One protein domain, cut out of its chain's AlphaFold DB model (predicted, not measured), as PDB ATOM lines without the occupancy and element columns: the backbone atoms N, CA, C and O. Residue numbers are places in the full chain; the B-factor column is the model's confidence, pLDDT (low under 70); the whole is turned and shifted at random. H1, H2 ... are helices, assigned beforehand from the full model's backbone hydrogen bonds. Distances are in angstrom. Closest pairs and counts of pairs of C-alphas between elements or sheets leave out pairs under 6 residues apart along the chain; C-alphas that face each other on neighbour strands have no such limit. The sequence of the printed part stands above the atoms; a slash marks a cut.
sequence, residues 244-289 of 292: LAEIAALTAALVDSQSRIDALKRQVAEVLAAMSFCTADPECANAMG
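What this domain is: This is residues 244 to 289 of the 292 residues of a protein of Rhodobacteraceae bacterium PARR1 (UniProt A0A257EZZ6). One long, nearly straight helix, H1, makes almost the whole length of a thin rod, and the short helix H2 makes a corner with it at one end, folding back as a small hook. Residues 244 to 274 of H1 stand free. The printed part has 46 residues, with two named helices in the order H1, H2 and no named strand; its class is all helix. It is extended, with a radius of gyration of the C-alphas of 18.7 A and spans of 59 by 15 by 6 A.

How they stand to each other: H1, residues 244 to 279, and H2, residues 282 to 287, only just touch, with 3 pairs of C-alphas within 8 A, and touch only at the corner by their tight link. H1 touches H2 with residues 278 to 279 alone. The closest C-alphas are those of Cys 278 and Cys 284, 5.1 A apart. The helices run opposite ways at a steep tilt of 57 degrees. In H1 and H2 every O i to N i+4 pair is within hydrogen-bond range.

Where its parts are: H1 measures 52.7 A from C-alpha 244 at (111.979, 99.946, 114.411) to C-alpha 279 at (103.322, 140.859, 146.511). H2 measures 8.9 A and ends at C-alpha 287, at (105.234, 149.087, 138.970).

The domain as a whole: The two C-alphas farthest apart, those of Leu 244 and Pro 282, are 58.9 A apart. The printed part has no cut. Mean pLDDT of the printed part is 86.4; residue 289 is under 70.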
ATOM      1  N   LEU A 244     111.132  99.747 113.235       87.56
ATOM      2  CA  LEU A 244     111.979  99.946 114.411       87.56
ATOM      3  C   LEU A 244     112.663 101.323 114.395       87.56
ATOM      4  O   LEU A 244     112.715 102.000 115.422       87.56
ATOM      5  N   ALA A 245     113.151 101.755 113.229       90.12
ATOM      6  CA  ALA A 245     113.751 103.076 113.054       90.12
ATOM      7  C   ALA A 245     112.731 104.211 113.262       90.12
ATOM      8  O   ALA A 245     113.058 105.226 113.880       90.12
ATOM      9  N   GLU A 246     111.487 104.026 112.816       94.31
ATOM     10  CA  GLU A 246     110.392 104.971 113.060       94.31
ATOM     11  C   GLU A 246     110.069 105.096 114.559       94.31
ATOM     12  O   GLU A 246     109.976 106.207 115.085       94.31
ATOM     13  N   ILE A 247     109.994 103.973 115.283       84.00
ATOM     14  CA  ILE A 247     109.793 103.967 116.743       84.00
ATOM     15  C   ILE A 247     110.943 104.686 117.460       84.00
ATOM     16  O   ILE A 247     110.702 105.476 118.377       84.00
ATOM     17  N   ALA A 248     112.191 104.459 117.042       84.31
ATOM     18  CA  ALA A 248     113.351 105.137 117.618       84.31
ATOM     19  C   ALA A 248     113.289 106.660 117.403       84.31
ATOM     20  O   ALA A 248     113.543 107.426 118.337       84.31
ATOM     21  N   ALA A 249     112.882 107.109 116.211       92.62
ATOM     22  CA  ALA A 249     112.704 108.528 115.906       92.62
ATOM     23  C   ALA A 249     111.581 109.169 116.742       92.62
ATOM     24  O   ALA A 249     111.768 110.250 117.304       92.62
ATOM     25  N   LEU A 250     110.442 108.484 116.893       90.50
ATOM     26  CA  LEU A 250     109.342 108.938 117.753       90.50
ATOM     27  C   LEU A 250     109.760 109.010 119.226       90.50
ATOM     28  O   LEU A 250     109.405 109.959 119.925       90.50
ATOM     29  N   THR A 251     110.557 108.048 119.688       80.75
ATOM     30  CA  THR A 251     111.090 108.035 121.057       80.75
ATOM     31  C   THR A 251     112.002 109.237 121.300       80.75
ATOM     32  O   THR A 251     111.855 109.925 122.309       80.75
ATOM     33  N   ALA A 252     112.892 109.556 120.355       85.81
ATOM     34  CA  ALA A 252     113.745 110.741 120.441       85.81
ATOM     35  C   ALA A 252     112.927 112.047 120.460       85.81
ATOM     36  O   ALA A 252     113.196 112.930 121.276       85.81
ATOM     37  N   ALA A 253     111.886 112.150 119.628       91.31
ATOM     38  CA  ALA A 253     110.989 113.309 119.605       91.31
ATOM     39  C   ALA A 253     110.191 113.474 120.914       91.31
ATOM     40  O   ALA A 253     109.937 114.600 121.359       91.31
ATOM     41  N   LEU A 254     109.813 112.366 121.559       88.25
ATOM     42  CA  LEU A 254     109.138 112.391 122.855       88.25
ATOM     43  C   LEU A 254     110.074 112.876 123.971       88.25
ATOM     44  O   LEU A 254     109.665 113.694 124.794       88.25
ATOM     45  N   VAL A 255     111.333 112.427 123.973       85.62
ATOM     46  CA  VAL A 255     112.360 112.897 124.922       85.62
ATOM     47  C   VAL A 255     112.635 114.394 124.746       85.62
ATOM     48  O   VAL A 255     112.685 115.126 125.735       85.62
ATOM     49  N   ASP A 256     112.738 114.878 123.505       92.88
ATOM     50  CA  ASP A 256     112.871 116.314 123.223       92.88
ATOM     51  C   ASP A 256     111.665 117.107 123.750       92.88
ATOM     52  O   ASP A 256     111.821 118.087 124.484       92.88
ATOM     53  N   SER A 257     110.450 116.625 123.477       90.88
ATOM     54  CA  SER A 257     109.215 117.244 123.969       90.88
ATOM     55  C   SER A 257     109.170 117.310 125.498       90.88
ATOM     56  O   SER A 257     108.770 118.332 126.061       90.88
ATOM     57  N   GLN A 258     109.640 116.266 126.186       87.12
ATOM     58  CA  GLN A 258     109.734 116.241 127.644       87.12
ATOM     59  C   GLN A 258     110.708 117.308 128.169       87.12
ATOM     60  O   GLN A 258     110.376 118.036 129.107       87.12
ATOM     61  N   SER A 259     111.859 117.489 127.516       88.75
ATOM     62  CA  SER A 259     112.825 118.532 127.888       88.75
ATOM     63  C   SER A 259     112.246 119.951 127.760       88.75
ATOM     64  O   SER A 259     112.504 120.813 128.608       88.75
ATOM     65  N   ARG A 260     111.386 120.189 126.757       96.81
ATOM     66  CA  ARG A 260     110.673 121.464 126.562       96.81
ATOM     67  C   ARG A 260     109.640 121.713 127.657       96.81
ATOM     68  O   ARG A 260     109.533 122.838 128.144       96.81
ATOM     69  N   ILE A 261     108.913 120.677 128.079       91.31
ATOM     70  CA  ILE A 261     107.978 120.758 129.212       91.31
ATOM     71  C   ILE A 261     108.730 121.136 130.493       91.31
ATOM     72  O   ILE A 261     108.285 122.013 131.233       91.31
ATOM     73  N   ASP A 262     109.886 120.528 130.748       87.81
ATOM     74  CA  ASP A 262     110.656 120.803 131.963       87.81
ATOM     75  C   ASP A 262     111.350 122.177 131.930       87.81
ATOM     76  O   ASP A 262     111.521 122.817 132.970       87.81
ATOM     77  N   ALA A 263     111.684 122.697 130.745       93.50
ATOM     78  CA  ALA A 263     112.085 124.095 130.576       93.50
ATOM     79  C   ALA A 263     110.931 125.070 130.882       93.50
ATOM     80  O   ALA A 263     111.127 126.031 131.627       93.50
ATOM     81  N   LEU A 264     109.720 124.797 130.385       95.25
ATOM     82  CA  LEU A 264     108.532 125.614 130.670       95.25
ATOM     83  C   LEU A 264     108.173 125.613 132.158       95.25
ATOM     84  O   LEU A 264     107.879 126.668 132.716       95.25
ATOM     85  N   LYS A 265     108.249 124.462 132.835       92.88
ATOM     86  CA  LYS A 265     108.024 124.385 134.289       92.88
ATOM     87  C   LYS A 265     108.979 125.288 135.070       92.88
ATOM     88  O   LYS A 265     108.546 125.924 136.027       92.88
ATOM     89  N   ARG A 266     110.251 125.369 134.659       93.75
ATOM     90  CA  ARG A 266     111.233 126.279 135.275       93.75
ATOM     91  C   ARG A 266     110.861 127.744 135.063       93.75
ATOM     92  O   ARG A 266     110.829 128.482 136.037       93.75
ATOM     93  N   GLN A 267     110.482 128.132 133.845       97.19
ATOM     94  CA  GLN A 267     110.014 129.498 133.569       97.19
ATOM     95  C   GLN A 267     108.778 129.862 134.401       97.19
ATOM     96  O   GLN A 267     108.711 130.945 134.972       97.19
ATOM     97  N   VAL A 268     107.813 128.945 134.527       95.69
ATOM     98  CA  VAL A 268     106.628 129.158 135.374       95.69
ATOM     99  C   VAL A 268     107.025 129.317 136.842       95.69
ATOM    100  O   VAL A 268     106.512 130.210 137.513       95.69
ATOM    101  N   ALA A 269     107.951 128.498 137.346       92.25
ATOM    102  CA  ALA A 269     108.444 128.617 138.716       92.25
ATOM    103  C   ALA A 269     109.166 129.955 138.966       92.25
ATOM    104  O   ALA A 269     108.948 130.573 140.006       92.25
ATOM    105  N   GLU A 270     109.970 130.432 138.011       95.19
ATOM    106  CA  GLU A 270     110.641 131.738 138.078       95.19
ATOM    107  C   GLU A 270     109.639 132.898 138.094       95.19
ATOM    108  O   GLU A 270     109.744 133.790 138.935       95.19
ATOM    109  N   VAL A 271     108.621 132.862 137.228       92.19
ATOM    110  CA  VAL A 271     107.557 133.880 137.204       92.19
ATOM    111  C   VAL A 271     106.764 133.871 138.510       92.19
ATOM    112  O   VAL A 271     106.520 134.932 139.082       92.19
ATOM    113  N   LEU A 272     106.401 132.695 139.030       91.88
ATOM    114  CA  LEU A 272     105.704 132.580 140.315       91.88
ATOM    115  C   LEU A 272     106.551 133.117 141.477       91.88
ATOM    116  O   LEU A 272     106.021 133.803 142.352       91.88
ATOM    117  N   ALA A 273     107.862 132.859 141.475       88.00
ATOM    118  CA  ALA A 273     108.777 133.409 142.469       88.00
ATOM    119  C   ALA A 273     108.843 134.944 142.384       88.00
ATOM    120  O   ALA A 273     108.699 135.614 143.410       88.00
ATOM    121  N   ALA A 274     108.965 135.508 141.179       83.81
ATOM    122  CA  ALA A 274     108.961 136.956 140.960       83.81
ATOM    123  C   ALA A 274     107.643 137.612 141.409       83.81
ATOM    124  O   ALA A 274     107.660 138.639 142.088       83.81
ATOM    125  N   MET A 275     106.497 136.987 141.115       83.69
ATOM    126  CA  MET A 275     105.191 137.450 141.595       83.69
ATOM    127  C   MET A 275     105.114 137.437 143.125       83.69
ATOM    128  O   MET A 275     104.674 138.420 143.715       83.69
ATOM    129  N   SER A 276     105.578 136.362 143.774       85.00
ATOM    130  CA  SER A 276     105.567 136.262 145.241       85.00
ATOM    131  C   SER A 276     106.425 137.342 145.907       85.00
ATOM    132  O   SER A 276     106.007 137.938 146.899       85.00
ATOM    133  N   PHE A 277     107.580 137.660 145.314       82.44
ATOM    134  CA  PHE A 277     108.445 138.739 145.780       82.44
ATOM    135  C   PHE A 277     107.738 140.096 145.679       82.44
ATOM    136  O   PHE A 277     107.698 140.849 146.648       82.44
ATOM    137  N   CYS A 278     107.087 140.378 144.551       78.12
ATOM    138  CA  CYS A 278     106.412 141.657 144.352       78.12
ATOM    139  C   CYS A 278     105.104 141.821 145.130       78.12
ATOM    140  O   CYS A 278     104.714 142.950 145.403       78.12
ATOM    141  N   THR A 279     104.443 140.741 145.557       77.75
ATOM    142  CA  THR A 279     103.322 140.859 146.511       77.75
ATOM    143  C   THR A 279     103.757 141.308 147.909       77.75
ATOM    144  O   THR A 279     102.920 141.776 148.676       77.75
ATOM    145  N   ALA A 280     105.044 141.185 148.248       78.31
ATOM    146  CA  ALA A 280     105.590 141.620 149.533       78.31
ATOM    147  C   ALA A 280     106.132 143.065 149.512       78.31
ATOM    148  O   ALA A 280     106.366 143.625 150.583       78.31
ATOM    149  N   ASP A 281     106.303 143.670 148.330       82.44
ATOM    150  CA  ASP A 281     106.844 145.022 148.146       82.44
ATOM    151  C   ASP A 281     105.796 145.969 147.509       82.44
ATOM    152  O   ASP A 281     105.449 145.810 146.331       82.44
ATOM    153  N   PRO A 282     105.294 146.981 148.247       79.06
ATOM    154  CA  PRO A 282     104.316 147.948 147.744       79.06
ATOM    155  C   PRO A 282     104.786 148.745 146.518       79.06
ATOM    156  O   PRO A 282     103.957 149.151 145.699       79.06
ATOM    157  N   GLU A 283     106.093 148.980 146.367       82.50
ATOM    158  CA  GLU A 283     106.638 149.695 145.209       82.50
ATOM    159  C   GLU A 283     106.631 148.805 143.958       82.50
ATOM    160  O   GLU A 283     106.287 149.279 142.870       82.50
ATOM    161  N   CYS A 284     106.895 147.498 144.107       79.06
ATOM    162  CA  CYS A 284     106.808 146.554 142.988       79.06
ATOM    163  C   CYS A 284     105.356 146.327 142.522       79.06
ATOM    164  O   CYS A 284     105.097 146.235 141.319       79.06
ATOM    165  N   ALA A 285     104.390 146.287 143.447       71.00
ATOM    166  CA  ALA A 285     102.968 146.159 143.110       71.00
ATOM    167  C   ALA A 285     102.463 147.323 142.229       71.00
ATOM    168  O   ALA A 285     101.761 147.095 141.239       71.00
ATOM    169  N   ASN A 286     102.898 148.554 142.526       75.88
ATOM    170  CA  ASN A 286     102.597 149.735 141.709       75.88
ATOM    171  C   ASN A 286     103.260 149.677 140.325       75.88
ATOM    172  O   ASN A 286     102.631 150.040 139.332       75.88
ATOM    173  N   ALA A 287     104.505 149.196 140.236       75.56
ATOM    174  CA  ALA A 287     105.234 149.087 138.970       75.56
ATOM    175  C   ALA A 287     104.626 148.051 138.003       75.56
ATOM    176  O   ALA A 287     104.703 148.230 136.789       75.56
ATOM    177  N   MET A 288     103.990 146.995 138.521       73.50
ATOM    178  CA  MET A 288     103.293 145.985 137.708       73.50
ATOM    179  C   MET A 288     101.837 146.349 137.369       73.50
ATOM    180  O   MET A 288     101.142 145.542 136.754       73.50
ATOM    181  N   GLY A 289     101.359 147.538 137.753       69.44
ATOM    182  CA  GLY A 289      99.974 147.956 137.503       69.44
ATOM    183  C   GLY A 289      98.935 147.109 138.249       69.44
ATOM    184  O   GLY A 289      97.774 147.075 137.852       69.44
TER     185      GLY A 289